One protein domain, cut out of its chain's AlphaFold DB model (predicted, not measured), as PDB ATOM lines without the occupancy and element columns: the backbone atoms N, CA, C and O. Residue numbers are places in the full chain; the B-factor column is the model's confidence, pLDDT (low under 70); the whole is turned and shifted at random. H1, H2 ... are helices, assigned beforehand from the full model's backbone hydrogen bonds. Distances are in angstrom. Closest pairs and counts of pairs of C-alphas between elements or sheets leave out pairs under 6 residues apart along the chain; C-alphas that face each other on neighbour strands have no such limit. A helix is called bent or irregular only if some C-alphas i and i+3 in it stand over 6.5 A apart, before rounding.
ATOM      1  N   ALA A 394     169.304 243.809 140.767       78.06
ATOM      2  CA  ALA A 394     169.685 245.184 141.086       78.06
ATOM      3  C   ALA A 394     169.562 245.457 142.594       78.06
ATOM      4  O   ALA A 394     170.461 246.042 143.199       78.06
ATOM      5  N   TYR A 395     168.487 244.966 143.209       77.38
ATOM      6  CA  TYR A 395     168.250 245.069 144.642       77.38
ATOM      7  C   TYR A 395     169.264 244.273 145.475       77.38
ATOM      8  O   TYR A 395     169.877 244.838 146.382       77.38
ATOM      9  N   LEU A 396     169.472 242.985 145.166       74.38
ATOM     10  CA  LEU A 396     170.497 242.161 145.817       74.38
ATOM     11  C   LEU A 396     171.849 242.849 145.713       74.38
ATOM     12  O   LEU A 396     172.581 242.956 146.692       74.38
ATOM     13  N   GLY A 397     172.116 243.418 144.540       75.44
ATOM     14  CA  GLY A 397     173.255 244.265 144.322       75.44
ATOM     15  C   GLY A 397     173.330 245.420 145.316       75.44
ATOM     16  O   GLY A 397     174.349 245.571 145.985       75.44
ATOM     17  N   HIS A 398     172.295 246.249 145.399       76.44
ATOM     18  CA  HIS A 398     172.266 247.390 146.312       76.44
ATOM     19  C   HIS A 398     172.488 246.968 147.770       76.44
ATOM     20  O   HIS A 398     173.225 247.633 148.488       76.44
ATOM     21  N   ARG A 399     171.920 245.838 148.205       74.00
ATOM     22  CA  ARG A 399     172.100 245.316 149.570       74.00
ATOM     23  C   ARG A 399     173.499 244.807 149.850       74.00
ATOM     24  O   ARG A 399     174.032 245.083 150.921       74.00
ATOM     25  N   THR A 400     174.095 244.078 148.911       74.75
ATOM     26  CA  THR A 400     175.498 243.676 149.027       74.75
ATOM     27  C   THR A 400     176.384 244.914 149.152       74.75
ATOM     28  O   THR A 400     177.242 244.948 150.030       74.75
ATOM     29  N   ASP A 401     176.114 245.961 148.365       77.25
ATOM     30  CA  ASP A 401     176.848 247.223 148.459       77.25
ATOM     31  C   ASP A 401     176.613 247.907 149.816       77.25
ATOM     32  O   ASP A 401     177.572 248.293 150.475       77.25
ATOM     33  N   GLU A 402     175.363 248.055 150.267       81.31
ATOM     34  CA  GLU A 402     175.030 248.644 151.574       81.31
ATOM     35  C   GLU A 402     175.733 247.924 152.725       81.31
ATOM     36  O   GLU A 402     176.361 248.577 153.559       81.31
ATOM     37  N   ARG A 403     175.661 246.588 152.754       82.56
ATOM     38  CA  ARG A 403     176.313 245.763 153.774       82.56
ATOM     39  C   ARG A 403     177.819 245.978 153.752       82.56
ATOM     40  O   ARG A 403     178.401 246.258 154.797       82.56
ATOM     41  N   PHE A 404     178.431 245.893 152.575       83.44
ATOM     42  CA  PHE A 404     179.862 246.114 152.414       83.44
ATOM     43  C   PHE A 404     180.277 247.502 152.924       83.44
ATOM     44  O   PHE A 404     181.184 247.627 153.744       83.44
ATOM     45  N   TRP A 405     179.564 248.557 152.518       85.38
ATOM     46  CA  TRP A 405     179.863 249.923 152.955       85.38
ATOM     47  C   TRP A 405     179.587 250.162 154.441       85.38
ATOM     48  O   TRP A 405     180.246 251.011 155.039       85.38
ATOM     49  N   SER A 406     178.659 249.419 155.045       85.69
ATOM     50  CA  SER A 406     178.450 249.423 156.494       85.69
ATOM     51  C   SER A 406     179.668 248.858 157.225       85.69
ATOM     52  O   SER A 406     180.158 249.493 158.156       85.69
ATOM     53  N   VAL A 407     180.198 247.716 156.768       87.69
ATOM     54  CA  VAL A 407     181.410 247.100 157.338       87.69
ATOM     55  C   VAL A 407     182.618 248.025 157.165       87.69
ATOM     56  O   VAL A 407     183.346 248.276 158.122       87.69
ATOM     57  N   VAL A 408     182.785 248.628 155.981       86.12
ATOM     58  CA  VAL A 408     183.812 249.658 155.738       86.12
ATOM     59  C   VAL A 408     183.655 250.840 156.696       86.12
ATOM     60  O   VAL A 408     184.642 251.349 157.224       86.12
ATOM     61  N   GLY A 409     182.423 251.299 156.922       88.19
ATOM     62  CA  GLY A 409     182.147 252.403 157.832       88.19
ATOM     63  C   GLY A 409     182.543 252.095 159.268       88.19
ATOM     64  O   GLY A 409     183.206 252.913 159.903       88.19
ATOM     65  N   GLU A 410     182.201 250.908 159.757       89.62
ATOM     66  CA  GLU A 410     182.608 250.435 161.079       89.62
ATOM     67  C   GLU A 410     184.135 250.317 161.192       89.62
ATOM     68  O   GLU A 410     184.732 250.827 162.140       89.62
ATOM     69  N   GLN A 411     184.791 249.743 160.183       90.50
ATOM     70  CA  GLN A 411     186.244 249.597 160.164       90.50
ATOM     71  C   GLN A 411     186.962 250.956 160.158       90.50
ATOM     72  O   GLN A 411     187.855 251.187 160.973       90.50
ATOM     73  N   LEU A 412     186.557 251.891 159.291       88.69
ATOM     74  CA  LEU A 412     187.129 253.241 159.243       88.69
ATOM     75  C   LEU A 412     186.860 254.022 160.530       88.69
ATOM     76  O   LEU A 412     187.731 254.774 160.975       88.69
ATOM     77  N   HIS A 413     185.677 253.842 161.127       91.00
ATOM     78  CA  HIS A 413     185.343 254.418 162.425       91.00
ATOM     79  C   HIS A 413     186.309 253.916 163.501       91.00
ATOM     80  O   HIS A 413     186.909 254.734 164.198       91.00
ATOM     81  N   ASN A 414     186.520 252.601 163.585       88.19
ATOM     82  CA  ASN A 414     187.430 251.985 164.548       88.19
ATOM     83  C   ASN A 414     188.874 252.453 164.340       88.19
ATOM     84  O   ASN A 414     189.501 252.917 165.287       88.19
ATOM     85  N   ILE A 415     189.369 252.453 163.099       86.81
ATOM     86  CA  ILE A 415     190.714 252.949 162.771       86.81
ATOM     87  C   ILE A 415     190.875 254.403 163.211       86.81
ATOM     88  O   ILE A 415     191.866 254.750 163.855       86.81
ATOM     89  N   LYS A 416     189.902 255.269 162.899       88.00
ATOM     90  CA  LYS A 416     190.002 256.686 163.258       88.00
ATOM     91  C   LYS A 416     189.928 256.904 164.758       88.00
ATOM     92  O   LYS A 416     190.636 257.760 165.282       88.00
ATOM     93  N   TYR A 417     189.086 256.134 165.439       85.38
ATOM     94  CA  TYR A 417     188.989 256.164 166.886       85.38
ATOM     95  C   TYR A 417     190.318 255.753 167.533       85.38
ATOM     96  O   TYR A 417     190.852 256.521 168.326       85.38
ATOM     97  N   THR A 418     190.912 254.627 167.123       87.81
ATOM     98  CA  THR A 418     192.216 254.153 167.622       87.81
ATOM     99  C   THR A 418     193.357 255.131 167.321       87.81
ATOM    100  O   THR A 418     194.234 255.321 168.158       87.81
ATOM    101  N   GLN A 419     193.343 255.799 166.162       85.88
ATOM    102  CA  GLN A 419     194.321 256.848 165.832       85.88
ATOM    103  C   GLN A 419     194.215 258.077 166.746       85.88
ATOM    104  O   GLN A 419     195.220 258.721 167.033       85.88
ATOM    105  N   LEU A 420     193.002 258.447 167.166       85.06
ATOM    106  CA  LEU A 420     192.780 259.610 168.028       85.06
ATOM    107  C   LEU A 420     193.031 259.278 169.507       85.06
ATOM    108  O   LEU A 420     193.655 260.071 170.220       85.06
ATOM    109  N   VAL A 421     192.566 258.102 169.932       87.62
ATOM    110  CA  VAL A 421     192.638 257.546 171.289       87.62
ATOM    111  C   VAL A 421     193.721 256.463 171.314       87.62
ATOM    112  O   VAL A 421     193.434 255.271 171.408       87.62
ATOM    113  N   THR A 422     194.981 256.874 171.152       89.69
ATOM    114  CA  THR A 422     196.110 255.933 171.111       89.69
ATOM    115  C   THR A 422     196.369 255.318 172.486       89.69
ATOM    116  O   THR A 422     196.175 255.970 173.515       89.69
ATOM    117  N   GLN A 423     196.862 254.075 172.513       85.25
ATOM    118  CA  GLN A 423     197.225 253.407 173.768       85.25
ATOM    119  C   GLN A 423     198.288 254.201 174.538       85.25
ATOM    120  O   GLN A 423     198.177 254.341 175.745       85.25
ATOM    121  N   GLU A 424     199.233 254.837 173.842       89.88
ATOM    122  CA  GLU A 424     200.240 255.715 174.456       89.88
ATOM    123  C   GLU A 424     199.618 256.884 175.233       89.88
ATOM    124  O   GLU A 424     200.072 257.206 176.331       89.88
ATOM    125  N   LYS A 425     198.556 257.511 174.701       90.25
ATOM    126  CA  LYS A 425     197.837 258.581 175.410       90.25
ATOM    127  C   LYS A 425     197.143 258.039 176.660       90.25
ATOM    128  O   LYS A 425     197.161 258.691 177.698       90.25
ATOM    129  N   VAL A 426     196.560 256.843 176.578       89.69
ATOM    130  CA  VAL A 426     195.913 256.178 177.722       89.69
ATOM    131  C   VAL A 426     196.949 255.784 178.784       89.69
ATOM    132  O   VAL A 426     196.748 256.044 179.973       89.69
ATOM    133  N   ASP A 427     198.086 255.231 178.370       91.06
ATOM    134  CA  ASP A 427     199.190 254.828 179.245       91.06
ATOM    135  C   ASP A 427     199.838 256.039 179.923       91.06
ATOM    136  O   ASP A 427     200.231 255.958 181.089       91.06
ATOM    137  N   ALA A 428     199.896 257.187 179.237       93.38
ATOM    138  CA  ALA A 428     200.398 258.434 179.801       93.38
ATOM    139  C   ALA A 428     199.565 258.910 181.003       93.38
ATOM    140  O   ALA A 428     200.142 259.371 181.989       93.38
ATOM    141  N   TYR A 429     198.235 258.768 180.965       91.50
ATOM    142  CA  TYR A 429     197.369 259.058 182.117       91.50
ATOM    143  C   TYR A 429     197.396 257.951 183.167       91.50
ATOM    144  O   TYR A 429     197.417 258.239 184.365       91.50
ATOM    145  N   THR A 430     197.471 256.692 182.738       92.38
ATOM    146  CA  THR A 430     197.544 255.551 183.660       92.38
ATOM    147  C   THR A 430     198.822 255.626 184.505       92.38
ATOM    148  O   THR A 430     198.789 255.441 185.721       92.38
ATOM    149  N   SER A 431     199.941 256.028 183.895       92.38
ATOM    150  CA  SER A 431     201.226 256.269 184.569       92.38
ATOM    151  C   SER A 431     201.178 257.427 185.575       92.38
ATOM    152  O   SER A 431     202.014 257.497 186.473       92.38
ATOM    153  N   GLN A 432     200.184 258.316 185.473       95.00
ATOM    154  CA  GLN A 432     199.904 259.372 186.456       95.00
ATOM    155  C   GLN A 432     199.008 258.881 187.610       95.00
ATOM    156  O   GLN A 432     198.495 259.688 188.386       95.00
ATOM    157  N   GLY A 433     198.797 257.566 187.731       94.94
ATOM    158  CA  GLY A 433     198.002 256.949 188.793       94.94
ATOM    159  C   GLY A 433     196.492 256.994 188.556       94.94
ATOM    160  O   GLY A 433     195.731 256.772 189.497       94.94
ATOM    161  N   LYS A 434     196.041 257.298 187.333       94.50
ATOM    162  CA  LYS A 434     194.624 257.219 186.954       94.50
ATOM    163  C   LYS A 434     194.234 255.779 186.641       94.50
ATOM    164  O   LYS A 434     195.037 255.014 186.111       94.50
ATOM    165  N   SER A 435     192.994 255.404 186.943       94.38
ATOM    166  CA  SER A 435     192.459 254.117 186.491       94.38
ATOM    167  C   SER A 435     192.356 254.078 184.959       94.38
ATOM    168  O   SER A 435     192.360 255.115 184.294       94.38
ATOM    169  N   LEU A 436     192.243 252.881 184.376       88.56
ATOM    170  CA  LEU A 436     192.109 252.720 182.923       88.56
ATOM    171  C   LEU A 436     190.875 253.458 182.370       88.56
ATOM    172  O   LEU A 436     190.971 254.130 181.347       88.56
ATOM    173  N   ALA A 437     189.738 253.370 183.068       87.44
ATOM    174  CA  ALA A 437     188.503 254.044 182.671       87.44
ATOM    175  C   ALA A 437     188.651 255.574 182.723       87.44
ATOM    176  O   ALA A 437     188.331 256.252 181.750       87.44
ATOM    177  N   GLU A 438     189.215 256.114 183.809       87.69
ATOM    178  CA  GLU A 438     189.499 257.554 183.923       87.69
ATOM    179  C   GLU A 438     190.492 258.019 182.853       87.69
ATOM    180  O   GLU A 438     190.337 259.096 182.286       87.69
ATOM    181  N   SER A 439     191.502 257.204 182.543       89.00
ATOM    182  CA  SER A 439     192.489 257.510 181.508       89.00
ATOM    183  C   SER A 439     191.842 257.580 180.125       89.00
ATOM    184  O   SER A 439     192.108 258.514 179.375       89.00
ATOM    185  N   GLN A 440     190.948 256.645 179.793       85.06
ATOM    186  CA  GLN A 440     190.192 256.676 178.538       85.06
ATOM    187  C   GLN A 440     189.282 257.905 178.445       85.06
ATOM    188  O   GLN A 440     189.253 258.562 177.402       85.06
ATOM    189  N   GLU A 441     188.578 258.253 179.527       87.19
ATOM    190  CA  GLU A 441     187.758 259.467 179.573       87.19
ATOM    191  C   GLU A 441     188.600 260.729 179.365       87.19
ATOM    192  O   GLU A 441     188.238 261.567 178.538       87.19
ATOM    193  N   LEU A 442     189.746 260.846 180.041       87.69
ATOM    194  CA  LEU A 442     190.645 261.995 179.900       87.69
ATOM    195  C   LEU A 442     191.192 262.129 178.474       87.69
ATOM    196  O   LEU A 442     191.208 263.232 177.931       87.69
ATOM    197  N   VAL A 443     191.547 261.023 177.814       88.75
ATOM    198  CA  VAL A 443     191.964 261.062 176.401       88.75
ATOM    199  C   VAL A 443     190.827 261.537 175.493       88.75
ATOM    200  O   VAL A 443     191.063 262.342 174.592       88.75
ATOM    201  N   ILE A 444     189.586 261.091 175.725       85.31
ATOM    202  CA  ILE A 444     188.416 261.566 174.969       85.31
ATOM    203  C   ILE A 444     188.202 263.071 175.188       85.31
ATOM    204  O   ILE A 444     187.914 263.786 174.222       85.31
ATOM    205  N   MET A 445     188.366 263.564 176.422       83.38
ATOM    206  CA  MET A 445     188.254 264.992 176.747       83.38
ATOM    207  C   MET A 445     189.309 265.831 176.019       83.38
ATOM    208  O   MET A 445     188.987 266.884 175.453       83.38
ATOM    209  N   ASP A 446     190.552 265.357 175.999       86.50
ATOM    210  CA  ASP A 446     191.671 266.037 175.351       86.50
ATOM    211  C   ASP A 446     191.495 266.072 173.831       86.50
ATOM    212  O   ASP A 446     191.517 267.148 173.227       86.50
ATOM    213  N   VAL A 447     191.181 264.927 173.219       85.19
ATOM    214  CA  VAL A 447     190.869 264.830 171.782       85.19
ATOM    215  C   VAL A 447     189.672 265.713 171.421       85.19
ATOM    216  O   VAL A 447     189.690 266.433 170.419       85.19
ATOM    217  N   GLY A 448     188.618 265.700 172.240       80.38
ATOM    218  CA  GLY A 448     187.459 266.565 172.053       80.38
ATOM    219  C   GLY A 448     187.843 268.046 172.096       80.38
ATOM    220  O   GLY A 448     187.386 268.831 171.262       80.38
ATOM    221  N   SER A 449     188.710 268.430 173.031       84.31
ATOM    222  CA  SER A 449     189.197 269.805 173.185       84.31
ATOM    223  C   SER A 449     190.061 270.263 172.012       84.31
ATOM    224  O   SER A 449     189.935 271.416 171.594       84.31
ATOM    225  N   GLU A 450     190.881 269.376 171.450       85.19
ATOM    226  CA  GLU A 450     191.662 269.631 170.234       85.19
ATOM    227  C   GLU A 450     190.754 269.860 169.014       85.19
ATOM    228  O   GLU A 450     190.956 270.808 168.256       85.19
ATOM    229  N   ILE A 451     189.715 269.034 168.842       83.38
ATOM    230  CA  ILE A 451     188.844 269.073 167.656       83.38
ATOM    231  C   ILE A 451     187.809 270.205 167.727       83.38
ATOM    232  O   ILE A 451     187.528 270.862 166.721       83.38
ATOM    233  N   PHE A 452     187.192 270.421 168.892       83.25
ATOM    234  CA  PHE A 452     186.056 271.340 169.051       83.25
ATOM    235  C   PHE A 452     186.420 272.668 169.733       83.25
ATOM    236  O   PHE A 452     185.571 273.568 169.798       83.25
ATOM    237  N   GLY A 453     187.652 272.792 170.234       83.75
ATOM    238  CA  GLY A 453     188.134 273.912 171.039       83.75
ATOM    239  C   GLY A 453     187.684 273.834 172.505       83.75
ATOM    240  O   GLY A 453     186.516 273.567 172.793       83.75
ATOM    241  N   ARG A 454     188.594 274.150 173.441       78.19
ATOM    242  CA  ARG A 454     188.398 274.022 174.907       78.19
ATOM    243  C   ARG A 454     187.083 274.617 175.435       78.19
ATOM    244  O   ARG A 454     186.352 273.951 176.162       78.19
ATOM    245  N   LYS A 455     186.712 275.822 174.979       75.44
ATOM    246  CA  LYS A 455     185.492 276.534 175.423       75.44
ATOM    247  C   LYS A 455     184.188 275.767 175.173       75.44
ATOM    248  O   LYS A 455     183.206 276.003 175.865       75.44
ATOM    249  N   ASN A 456     184.162 274.873 174.185       68.25
ATOM    250  CA  ASN A 456     182.972 274.096 173.833       68.25
ATOM    251  C   ASN A 456     182.897 272.739 174.550       68.25
ATOM    252  O   ASN A 456     181.912 272.022 174.360       68.25
ATOM    253  N   VAL A 457     183.943 272.357 175.289       68.50
ATOM    254  CA  VAL A 457     184.137 271.001 175.828       68.50
ATOM    255  C   VAL A 457     184.077 271.002 177.354       68.50
ATOM    256  O   VAL A 457     183.409 270.143 177.919       68.50
ATOM    257  N   GLU A 458     184.624 272.029 178.011       74.06
ATOM    258  CA  GLU A 458     184.650 272.168 179.480       74.06
ATOM    259  C   GLU A 458     183.261 272.151 180.158       74.06
ATOM    260  O   GLU A 458     183.168 271.879 181.350       74.06
ATOM    261  N   MET A 459     182.171 272.390 179.416       70.44
ATOM    262  CA  MET A 459     180.794 272.365 179.946       70.44
ATOM    263  C   MET A 459     180.018 271.063 179.678       70.44
ATOM    264  O   MET A 459     178.837 270.971 180.016       70.44
ATOM    265  N   LEU A 460     180.628 270.063 179.037       79.19
ATOM    266  CA  LEU A 460     179.963 268.805 178.679       79.19
ATOM    267  C   LEU A 460     180.445 267.656 179.566       79.19
ATOM    268  O   LEU A 460     181.634 267.541 179.842       79.19
ATOM    269  N   THR A 461     179.524 266.771 179.956       85.56
ATOM    270  CA  THR A 461     179.858 265.501 180.621       85.56
ATOM    271  C   THR A 461     180.646 264.582 179.682       85.56
ATOM    272  O   THR A 461     180.485 264.682 178.462       85.56
ATOM    273  N   SER A 462     181.443 263.654 180.225       76.38
ATOM    274  CA  SER A 462     182.235 262.690 179.435       76.38
ATOM    275  C   SER A 462     181.377 261.947 178.401       76.38
ATOM    276  O   SER A 462     181.722 261.907 177.221       76.38
ATOM    277  N   ALA A 463     180.182 261.492 178.793       78.25
ATOM    278  CA  ALA A 463     179.217 260.853 177.895       78.25
ATOM    279  C   ALA A 463     178.793 261.747 176.710       78.25
ATOM    280  O   ALA A 463     178.790 261.301 175.561       78.25
ATOM    281  N   LYS A 464     178.483 263.029 176.956       82.81
ATOM    282  CA  LYS A 464     178.108 263.980 175.892       82.81
ATOM    283  C   LYS A 464     179.285 264.310 174.977       82.81
ATOM    284  O   LYS A 464     179.096 264.552 173.785       82.81
ATOM    285  N   GLN A 465     180.500 264.340 175.518       77.50
ATOM    286  CA  GLN A 465     181.706 264.548 174.724       77.50
ATOM    287  C   GLN A 465     182.008 263.343 173.834       77.50
ATOM    288  O   GLN A 465     182.281 263.534 172.649       77.50
ATOM    289  N   PHE A 466     181.877 262.123 174.362       81.81
ATOM    290  CA  PHE A 466     181.996 260.895 173.582       81.81
ATOM    291  C   PHE A 466     180.966 260.850 172.450       81.81
ATOM    292  O   PHE A 466     181.330 260.616 171.301       81.81
ATOM    293  N   GLU A 467     179.699 261.164 172.733       86.12
ATOM    294  CA  GLU A 467     178.653 261.233 171.709       86.12
ATOM    295  C   GLU A 467     178.998 262.260 170.614       86.12
ATOM    296  O   GLU A 467     178.867 261.986 169.419       86.12
ATOM    297  N   LYS A 468     179.485 263.444 171.003       87.12
ATOM    298  CA  LYS A 468     179.889 264.502 170.066       87.12
ATOM    299  C   LYS A 468     181.100 264.094 169.222       87.12
ATOM    300  O   LYS A 468     181.113 264.363 168.018       87.12
ATOM    301  N   LEU A 469     182.087 263.435 169.828       81.56
ATOM    302  CA  LEU A 469     183.256 262.885 169.144       81.56
ATOM    303  C   LEU A 469     182.844 261.777 168.169       81.56
ATOM    304  O   LEU A 469     183.205 261.848 166.998       81.56
ATOM    305  N   SER A 470     182.020 260.821 168.601       83.38
ATOM    306  CA  SER A 470     181.495 259.743 167.757       83.38
ATOM    307  C   SER A 470     180.694 260.292 166.572       83.38
ATOM    308  O   SER A 470     180.965 259.928 165.431       83.38
ATOM    309  N   LYS A 471     179.798 261.267 166.789       87.12
ATOM    310  CA  LYS A 471     179.074 261.959 165.703       87.12
ATOM    311  C   LYS A 471     180.021 262.644 164.716       87.12
ATOM    312  O   LYS A 471     179.777 262.626 163.507       87.12
ATOM    313  N   TRP A 472     181.103 263.251 165.204       90.19
ATOM    314  CA  TRP A 472     182.116 263.863 164.344       90.19
ATOM    315  C   TRP A 472     182.901 262.818 163.541       90.19
ATOM    316  O   TRP A 472     183.056 262.997 162.331       90.19
ATOM    317  N   ILE A 473     183.329 261.715 164.169       84.06
ATOM    318  CA  ILE A 473     184.005 260.600 163.486       84.06
ATOM    319  C   ILE A 473     183.071 260.013 162.430       84.06
ATOM    320  O   ILE A 473     183.459 259.914 161.271       84.06
ATOM    321  N   HIS A 474     181.820 259.721 162.783       85.19
ATOM    322  CA  HIS A 474     180.814 259.201 161.862       85.19
ATOM    323  C   HIS A 474     180.611 260.126 160.652       85.19
ATOM    324  O   HIS A 474     180.596 259.671 159.509       85.19
ATOM    325  N   LYS A 475     180.561 261.449 160.863       90.19
ATOM    326  CA  LYS A 475     180.528 262.422 159.759       90.19
ATOM    327  C   LYS A 475     181.758 262.299 158.848       90.19
ATOM    328  O   LYS A 475     181.612 262.345 157.629       90.19
ATOM    329  N   LYS A 476     182.958 262.154 159.417       87.50
ATOM    330  CA  LYS A 476     184.209 262.007 158.652       87.50
ATOM    331  C   LYS A 476     184.271 260.685 157.892       87.50
ATOM    332  O   LYS A 476     184.660 260.682 156.730       87.50
ATOM    333  N   VAL A 477     183.813 259.600 158.509       88.06
ATOM    334  CA  VAL A 477     183.670 258.282 157.881       88.06
ATOM    335  C   VAL A 477     182.705 258.352 156.700       88.06
ATOM    336  O   VAL A 477     183.045 257.896 155.615       88.06
ATOM    337  N   ASN A 478     181.552 259.005 156.850       88.31
ATOM    338  CA  ASN A 478     180.602 259.179 155.747       88.31
ATOM    339  C   ASN A 478     181.190 260.010 154.593       88.31
ATOM    340  O   ASN A 478     180.947 259.705 153.424       88.31
ATOM    341  N   GLU A 479     181.994 261.038 154.894       88.12
ATOM    342  CA  GLU A 479     182.752 261.775 153.873       88.12
ATOM    343  C   GLU A 479     183.775 260.864 153.162       88.12
ATOM    344  O   GLU A 479     183.872 260.917 151.937       88.12
ATOM    345  N   ALA A 480     184.498 260.008 153.894       86.94
ATOM    346  CA  ALA A 480     185.445 259.036 153.335       86.94
ATOM    347  C   ALA A 480     184.753 257.997 152.446       86.94
ATOM    348  O   ALA A 480     185.129 257.849 151.284       86.94
ATOM    349  N   ILE A 481     183.680 257.364 152.928       87.25
ATOM    350  CA  ILE A 481     182.856 256.421 152.156       87.25
ATOM    351  C   ILE A 481     182.356 257.070 150.867       87.25
ATOM    352  O   ILE A 481     182.412 256.451 149.808       87.25
ATOM    353  N   LYS A 482     181.885 258.322 150.926       87.50
ATOM    354  CA  LYS A 482     181.407 259.033 149.735       87.50
ATOM    355  C   LYS A 482     182.491 259.128 148.661       87.50
ATOM    356  O   LYS A 482     182.190 258.896 147.493       87.50
ATOM    357  N   TYR A 483     183.734 259.445 149.027       83.56
ATOM    358  CA  TYR A 483     184.822 259.496 148.049       83.56
ATOM    359  C   TYR A 483     185.288 258.121 147.607       83.56
ATOM    360  O   TYR A 483     185.537 257.935 146.420       83.56
ATOM    361  N   LEU A 484     185.354 257.147 148.515       82.56
ATOM    362  CA  LEU A 484     185.675 255.771 148.151       82.56
ATOM    363  C   LEU A 484     184.666 255.242 147.122       82.56
ATOM    364  O   LEU A 484     185.083 254.737 146.085       82.56
ATOM    365  N   LYS A 485     183.359 255.486 147.303       82.25
ATOM    366  CA  LYS A 485     182.305 255.169 146.317       82.25
ATOM    367  C   LYS A 485     182.503 255.843 144.957       82.25
ATOM    368  O   LYS A 485     182.120 255.281 143.939       82.25
ATOM    369  N   MET A 486     183.081 257.045 144.917       75.38
ATOM    370  CA  MET A 486     183.375 257.737 143.653       75.38
ATOM    371  C   MET A 486     184.573 257.141 142.907       75.38
ATOM    372  O   MET A 486     184.762 257.434 141.726       75.38
ATOM    373  N   ARG A 487     185.414 256.368 143.594       71.19
ATOM    374  CA  ARG A 487     186.715 255.941 143.080       71.19
ATOM    375  C   ARG A 487     186.859 254.429 142.918       71.19
ATOM    376  O   ARG A 487     187.614 253.986 142.055       71.19
ATOM    377  N   VAL A 488     186.137 253.666 143.730       69.75
ATOM    378  CA  VAL A 488     186.049 252.208 143.686       69.75
ATOM    379  C   VAL A 488     184.788 251.851 142.904       69.75
ATOM    380  O   VAL A 488     183.675 252.080 143.378       69.75
ATOM    381  N   ILE A 489     184.957 251.336 141.685       64.50
ATOM    382  CA  ILE A 489     183.838 250.915 140.834       64.50
ATOM    383  C   ILE A 489     183.704 249.398 140.918       64.50
ATOM    384  O   ILE A 489     184.596 248.663 140.501       64.50
ATOM    385  N   PHE A 490     182.550 248.925 141.380       60.94
ATOM    386  CA  PHE A 490     182.192 247.512 141.322       60.94
ATOM    387  C   PHE A 490     181.724 247.184 139.897       60.94
ATOM    388  O   PHE A 490     180.650 247.623 139.482       60.94
ATOM    389  N   LYS A 491     182.521 246.441 139.121       54.47
ATOM    390  CA  LYS A 491     182.054 245.839 137.862       54.47
ATOM    391  C   LYS A 491     181.580 244.415 138.137       54.47
ATOM    392  O   LYS A 491     182.281 243.651 138.787       54.47
ATOM    393  N   ALA A 492     180.402 244.063 137.630       53.34
ATOM    394  CA  ALA A 492     179.938 242.681 137.628       53.34
ATOM    395  C   ALA A 492     180.562 241.952 136.430       53.34
ATOM    396  O   ALA A 492     180.392 242.394 135.291       53.34
ATOM    397  N   SER A 493     181.257 240.840 136.661       47.69
ATOM    398  CA  SER A 493     181.555 239.895 135.587       47.69
ATOM    399  C   SER A 493     180.242 239.208 135.197       47.69
ATOM    400  O   SER A 493     179.592 238.568 136.014       47.69
ATOM    401  N   GLN A 494     179.787 239.437 133.964       52.09
ATOM    402  CA  GLN A 494     178.750 238.657 133.268       52.09
ATOM    403  C   GLN A 494     177.576 238.117 134.125       52.09
ATOM    404  O   GLN A 494     177.208 236.948 134.050       52.09
ATOM    405  N   GLY A 495     176.931 238.991 134.900       49.81
ATOM    406  CA  GLY A 495     175.564 238.769 135.382       49.81
ATOM    407  C   GLY A 495     175.368 238.055 136.722       49.81
ATOM    408  O   GLY A 495     174.229 238.043 137.182       49.81
ATOM    409  N   TYR A 496     176.399 237.535 137.401       46.28
ATOM    410  CA  TYR A 496     176.203 236.882 138.707       46.28
ATOM    411  C   TYR A 496     177.349 237.139 139.697       46.28
ATOM    412  O   TYR A 496     178.515 236.968 139.378       46.28
ATOM    413  N   ALA A 497     176.947 237.505 140.920       42.47
ATOM    414  CA  ALA A 497     177.739 237.733 142.132       42.47
ATOM    415  C   ALA A 497     178.757 238.894 142.099       42.47
ATOM    416  O   ALA A 497     179.776 238.894 141.418       42.47
ATOM    417  N   LYS A 498     178.461 239.897 142.931       51.41
ATOM    418  CA  LYS A 498     179.329 241.028 143.241       51.41
ATOM    419  C   LYS A 498     180.465 240.580 144.153       51.41
ATOM    420  O   LYS A 498     180.246 240.394 145.347       51.41
ATOM    421  N   THR A 499     181.675 240.503 143.626       47.03
ATOM    422  CA  THR A 499     182.868 240.635 144.463       47.03
ATOM    423  C   THR A 499     183.688 241.804 143.924       47.03
ATOM    424  O   THR A 499     183.986 241.832 142.729       47.03
ATOM    425  N   PRO A 500     183.978 242.829 144.740       47.94
ATOM    426  CA  PRO A 500     184.845 243.920 144.315       47.94
ATOM    427  C   PRO A 500     186.249 243.430 143.991       47.94
ATOM    428  O   PRO A 500     186.787 242.583 144.689       47.94
ATOM    429  N   VAL A 501     186.872 244.046 142.990       51.22
ATOM    430  CA  VAL A 501     188.298 243.881 142.712       51.22
ATOM    431  C   VAL A 501     188.938 245.268 142.689       51.22
ATOM    432  O   VAL A 501     188.450 246.171 142.015       51.22
ATOM    433  N   ILE A 502     190.008 245.469 143.455       49.28
ATOM    434  CA  ILE A 502     190.829 246.684 143.392       49.28
ATOM    435  C   ILE A 502     192.126 246.335 142.672       49.28
ATOM    436  O   ILE A 502     192.861 245.466 143.136       49.28
ATOM    437  N   LEU A 503     192.415 247.019 141.562       47.09
ATOM    438  CA  LEU A 503     193.746 247.012 140.950       47.09
ATOM    439  C   LEU A 503     194.746 247.771 141.830       47.09
ATOM    440  O   LEU A 503     194.426 248.837 142.357       47.09
ATOM    441  N   ASP A 504     195.978 247.272 141.921       47.44
ATOM    442  CA  ASP A 504     197.042 247.888 142.728       47.44
ATOM    443  C   ASP A 504     197.483 249.273 142.213       47.44
ATOM    444  O   ASP A 504     198.061 250.058 142.965       47.44
ATOM    445  N   LEU A 505     197.185 249.609 140.951       51.34
ATOM    446  CA  LEU A 505     197.521 250.899 140.347       51.34
ATOM    447  C   LEU A 505     196.286 251.550 139.701       51.34
ATOM    448  O   LEU A 505     195.572 250.893 138.937       51.34
ATOM    449  N   PRO A 506     196.013 252.840 139.976       54.69
ATOM    450  CA  PRO A 506     194.895 253.542 139.362       54.69
ATOM    451  C   PRO A 506     195.099 253.668 137.847       54.69
ATOM    452  O   PRO A 506     196.154 254.118 137.396       54.69
ATOM    453  N   GLN A 507     194.076 253.352 137.049       56.50
ATOM    454  CA  GLN A 507     194.114 253.684 135.625       56.50
ATOM    455  C   GLN A 507     193.895 255.191 135.458       56.50
ATOM    456  O   GLN A 507     192.890 255.753 135.909       56.50
ATOM    457  N   ALA A 508     194.862 255.859 134.830       52.84
ATOM    458  CA  ALA A 508     194.776 257.275 134.518       52.84
ATOM    459  C   ALA A 508     193.839 257.490 133.317       52.84
ATOM    460  O   ALA A 508     194.258 257.409 132.164       52.84
ATOM    461  N   ASP A 509     192.570 257.800 133.576       52.97
ATOM    462  CA  ASP A 509     191.728 258.471 132.585       52.97
ATOM    463  C   ASP A 509     192.238 259.917 132.451       52.97
ATOM    464  O   ASP A 509     192.215 260.690 133.415       52.97
ATOM    465  N   ARG A 510     192.721 260.273 131.252       49.34
ATOM    466  CA  ARG A 510     193.306 261.590 130.935       49.34
ATOM    467  C   ARG A 510     192.339 262.762 131.143       49.34
ATOM    468  O   ARG A 510     192.784 263.905 131.105       49.34
ATOM    469  N   THR A 511     191.049 262.511 131.368       56.91
ATOM    470  CA  THR A 511     190.048 263.572 131.542       56.91
ATOM    471  C   THR A 511     189.204 263.464 132.809       56.91
ATOM    472  O   THR A 511     188.604 264.466 133.198       56.91
ATOM    473  N   LYS A 512     189.148 262.315 133.499       57.41
ATOM    474  CA  LYS A 512     188.307 262.155 134.701       57.41
ATOM    475  C   LYS A 512     188.852 261.117 135.675       57.41
ATOM    476  O   LYS A 512     188.611 259.942 135.466       57.41
ATOM    477  N   HIS A 513     189.420 261.588 136.792       53.28
ATOM    478  CA  HIS A 513     189.644 260.869 138.062       53.28
ATOM    479  C   HIS A 513     190.332 259.485 137.963       53.28
ATOM    480  O   HIS A 513     189.769 258.578 137.366       53.28
ATOM    481  N   PRO A 514     191.464 259.221 138.650       51.84
ATOM    482  CA  PRO A 514     191.925 257.840 138.814       51.84
ATOM    483  C   PRO A 514     190.794 256.961 139.369       51.84
ATOM    484  O   PRO A 514     190.193 257.301 140.397       51.84
ATOM    485  N   LYS A 515     190.476 255.898 138.623       54.00
ATOM    486  CA  LYS A 515     189.472 254.877 138.939       54.00
ATOM    487  C   LYS A 515     190.209 253.574 139.204       54.00
ATOM    488  O   LYS A 515     191.039 253.158 138.394       54.00
ATOM    489  N   TRP A 516     189.887 252.927 140.313       54.81
ATOM    490  CA  TRP A 516     190.324 251.563 140.569       54.81
ATOM    491  C   TRP A 516     189.306 250.637 139.901       54.81
ATOM    492  O   TRP A 516     188.142 250.584 140.302       54.81
ATOM    493  N   LEU A 517     189.718 250.025 138.787       47.88
ATOM    494  CA  LEU A 517     188.899 249.089 138.020       47.88
ATOM    495  C   LEU A 517     189.015 247.687 138.613       47.88
ATOM    496  O   LEU A 517     190.050 247.318 139.142       47.88
ATOM    497  N   ALA A 518     187.931 246.933 138.506       47.66
ATOM    498  CA  ALA A 518     187.817 245.553 138.930       47.66
ATOM    499  C   ALA A 518     187.793 244.662 137.677       47.66
ATOM    500  O   ALA A 518     186.803 244.718 136.947       47.66
ATOM    501  N   GLU A 519     188.834 243.878 137.386       42.97
ATOM    502  CA  GLU A 519     188.798 242.867 136.312       42.97
ATOM    503  C   GLU A 519     189.042 241.469 136.890       42.97
ATOM    504  O   GLU A 519     189.939 241.273 137.708       42.97
ATOM    505  N   SER A 520     188.206 240.502 136.496       42.81
ATOM    506  CA  SER A 520     188.166 239.157 137.086       42.81
ATOM    507  C   SER A 520     189.130 238.157 136.447       42.81
ATOM    508  O   SER A 520     189.252 237.047 136.952       42.81
ATOM    509  N   GLU A 521     189.807 238.502 135.350       47.50
ATOM    510  CA  GLU A 521     190.665 237.539 134.642       47.50
ATOM    511  C   GLU A 521     192.048 237.351 135.295       47.50
ATOM    512  O   GLU A 521     192.719 236.364 135.007       47.50
ATOM    513  N   LEU A 522     192.463 238.236 136.217       49.12
ATOM    514  CA  LEU A 522     193.808 238.227 136.824       49.12
ATOM    515  C   LEU A 522     193.847 238.064 138.358       49.12
ATOM    516  O   LEU A 522     194.906 238.232 138.954       49.12
ATOM    517  N   GLY A 523     192.736 237.686 139.000       49.78
ATOM    518  CA  GLY A 523     192.693 237.465 140.452       49.78
ATOM    519  C   GLY A 523     192.497 238.762 141.238       49.78
ATOM    520  O   GLY A 523     193.423 239.539 141.452       49.78
ATOM    521  N   GLY A 524     191.260 239.004 141.665       53.59
ATOM    522  CA  GLY A 524     190.938 240.144 142.510       53.59
ATOM    523  C   GLY A 524     191.100 239.876 144.000       53.59
ATOM    524  O   GLY A 524     191.109 238.725 144.429       53.59
ATOM    525  N   ARG A 525     191.185 240.958 144.783       57.66
ATOM    526  CA  ARG A 525     191.164 240.903 146.250       57.66
ATOM    527  C   ARG A 525     189.829 240.337 146.746       57.66
ATOM    528  O   ARG A 525     188.767 240.766 146.304       57.66
ATOM    529  N   THR A 526     189.884 239.402 147.681       72.00
ATOM    530  CA  THR A 526     188.742 238.934 148.472       72.00
ATOM    531  C   THR A 526     188.146 240.080 149.306       72.00
ATOM    532  O   THR A 526     188.794 241.103 149.530       72.00
ATOM    533  N   GLU A 527     186.906 239.931 149.791       73.25
ATOM    534  CA  GLU A 527     186.276 240.943 150.660       73.25
ATOM    535  C   GLU A 527     187.156 241.325 151.875       73.25
ATOM    536  O   GLU A 527     187.338 242.523 152.094       73.25
ATOM    537  N   PRO A 528     187.797 240.384 152.606       79.62
ATOM    538  CA  PRO A 528     188.753 240.723 153.665       79.62
ATOM    539  C   PRO A 528     189.967 241.527 153.179       79.62
ATOM    540  O   PRO A 528     190.292 242.555 153.762       79.62
ATOM    541  N   GLU A 529     190.605 241.122 152.077       77.81
ATOM    542  CA  GLU A 529     191.779 241.824 151.530       77.81
ATOM    543  C   GLU A 529     191.448 243.248 151.063       77.81
ATOM    544  O   GLU A 529     192.297 244.144 151.088       77.81
ATOM    545  N   LEU A 530     190.210 243.461 150.618       74.69
ATOM    546  CA  LEU A 530     189.695 244.777 150.290       74.69
ATOM    547  C   LEU A 530     189.460 245.628 151.539       74.69
ATOM    548  O   LEU A 530     189.825 246.803 151.552       74.69
ATOM    549  N   LEU A 531     188.849 245.058 152.575       81.31
ATOM    550  CA  LEU A 531     188.666 245.740 153.853       81.31
ATOM    551  C   LEU A 531     190.022 246.150 154.439       81.31
ATOM    552  O   LEU A 531     190.193 247.299 154.843       81.31
ATOM    553  N   ASP A 532     191.026 245.276 154.396       83.56
ATOM    554  CA  ASP A 532     192.392 245.593 154.829       83.56
ATOM    555  C   ASP A 532     192.997 246.747 154.018       83.56
ATOM    556  O   ASP A 532     193.524 247.708 154.586       83.56
ATOM    557  N   TRP A 533     192.857 246.711 152.688       85.06
ATOM    558  CA  TRP A 533     193.309 247.799 151.820       85.06
ATOM    559  C   TRP A 533     192.609 249.126 152.149       85.06
ATOM    560  O   TRP A 533     193.264 250.162 152.256       85.06
ATOM    561  N   ILE A 534     191.288 249.115 152.357       82.88
ATOM    562  CA  ILE A 534     190.529 250.317 152.731       82.88
ATOM    563  C   ILE A 534     190.971 250.824 154.105       82.88
ATOM    564  O   ILE A 534     191.074 252.036 154.297       82.88
ATOM    565  N   GLY A 535     191.280 249.932 155.042       85.12
ATOM    566  CA  GLY A 535     191.823 250.316 156.337       85.12
ATOM    567  C   GLY A 535     193.161 251.051 156.222       85.12
ATOM    568  O   GLY A 535     193.368 252.066 156.889       85.12
ATOM    569  N   LEU A 536     194.038 250.590 155.326       85.25
ATOM    570  CA  LEU A 536     195.355 251.185 155.084       85.25
ATOM    571  C   LEU A 536     195.290 252.493 154.280       85.25
ATOM    572  O   LEU A 536     196.010 253.444 154.584       85.25
ATOM    573  N   HIS A 537     194.429 252.563 153.263       83.25
ATOM    574  CA  HIS A 537     194.444 253.643 152.268       83.25
ATOM    575  C   HIS A 537     193.250 254.600 152.346       83.25
ATOM    576  O   HIS A 537     193.307 255.694 151.786       83.25
ATOM    577  N   GLY A 538     192.175 254.245 153.052       86.19
ATOM    578  CA  GLY A 538     190.921 255.003 153.055       86.19
ATOM    579  C   GLY A 538     191.060 256.432 153.581       86.19
ATOM    580  O   GLY A 538     190.552 257.368 152.960       86.19
ATOM    581  N   TRP A 539     191.780 256.623 154.691       88.56
ATOM    582  CA  TRP A 539     192.030 257.954 155.258       88.56
ATOM    583  C   TRP A 539     193.000 258.799 154.419       88.56
ATOM    584  O   TRP A 539     192.616 259.926 154.100       88.56
ATOM    585  N   PRO A 540     194.174 258.285 153.992       88.81
ATOM    586  CA  PRO A 540     195.048 259.003 153.061       88.81
ATOM    587  C   PRO A 540     194.319 259.480 151.797       88.81
ATOM    588  O   PRO A 540     194.391 260.652 151.442       88.81
ATOM    589  N   LEU A 541     193.515 258.609 151.174       82.25
ATOM    590  CA  LEU A 541     192.744 258.963 149.979       82.25
ATOM    591  C   LEU A 541     191.694 260.048 150.243       82.25
ATOM    592  O   LEU A 541     191.476 260.922 149.401       82.25
ATOM    593  N   TRP A 542     191.029 260.006 151.401       88.19
ATOM    594  CA  TRP A 542     190.103 261.063 151.805       88.19
ATOM    595  C   TRP A 542     190.828 262.399 152.032       88.19
ATOM    596  O   TRP A 542     190.301 263.438 151.630       88.19
ATOM    597  N   GLU A 543     192.017 262.395 152.643       87.38
ATOM    598  CA  GLU A 543     192.816 263.608 152.872       87.38
ATOM    599  C   GLU A 543     193.299 264.225 151.560       87.38
ATOM    600  O   GLU A 543     193.084 265.419 151.343       87.38
ATOM    601  N   ASP A 544     193.845 263.416 150.654       84.62
ATOM    602  CA  ASP A 544     194.277 263.860 149.327       84.62
ATOM    603  C   ASP A 544     193.122 264.497 148.548       84.62
ATOM    604  O   ASP A 544     193.244 265.591 147.993       84.62
ATOM    605  N   GLU A 545     191.951 263.857 148.556       82.31
ATOM    606  CA  GLU A 545     190.769 264.358 147.856       82.31
ATOM    607  C   GLU A 545     190.191 265.619 148.513       82.31
ATOM    608  O   GLU A 545     189.742 266.550 147.831       82.31
TER     609      GLU A 545
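This is residues 394 to 545 of the 644 residues of an uncharacterized protein of Venturia effusa (UniProt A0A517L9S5). Two long helices, H1 and H4, cross as an X, and a third, H5, packs across both near the crossing. H2 and H3 make a small helical head at one end of the long axis, where H3 packs on the first part of H4, and a long loop, residues 488 to 526, lies at the other end. You are looking at 152 printed residues with five named helices, H1 to H5 in chain order, and no named strand; the class is all helix. The whole is loose, with a radius of gyration of the C-alphas of 19.4 A and spans of 60 by 30 by 30 A.

Start with H1, residues 394 to 420, whose residues 405 to 417 alone touch H4, residues 462 to 487, the hub that touches three other helices. Look at the closest C-alphas there, those of Gly 409 and Val 477, 6.1 A apart; the two helices run opposite ways at a steep tilt of 50 degrees. After H1 comes H2, residues 423 to 430, which touches H3, residues 436 to 452, at a steep tilt of 64 degrees, opposite ways; their closest C-alphas, of Tyr 429 and Ser 439, are 5.2 A apart. H3 touches H4 at a steep tilt of 61 degrees, the same way, and here the closest C-alphas are those of Gly 448 and Leu 469, 6.3 A apart. At the last printed residues you find H5, residues 527 to 545, which touches H1 at a steep tilt of 66 degrees, the same way, with the C-alphas of Leu 412 and Gly 535 closest at 6.2 A. H5 also touches H4, about perpendicular at 85 degrees, with the C-alphas of Ala 480 and Trp 542 closest at 5.3 A. H3 and H5 are apart. The helix packing is mostly crossed: of these 5 touching pairs, 0 are at a shallow tilt. Every O i to N i+4 pair is within hydrogen-bond range in H1, H2, H3 and H4, and 13 of 15 are in H5.

Find C-alpha 394 at (169.685, 245.184, 141.086); from there H1 runs 38.3 A to C-alpha 420. H2 is 10.1 A long and H3 24.0 A. Go to C-alpha 462 at (182.235, 262.690, 179.435), where H4 begins its 37.2 A. H5 spans 24.0 A and ends at C-alpha 545, (190.769, 264.358, 147.856); it is irregular, with C-alphas 536 and 539 7.5 A apart and a kink of 49 degrees near residue 537.

The C-alphas farthest apart, of Gly 433 and Gln 494, are 61.5 A from each other. The printed part has no cut, and the long link is H4 to H5, with 39 residues. Mean pLDDT of the printed part is 76.1; look for values under 70 at residues 456 to 457 and 488 to 525.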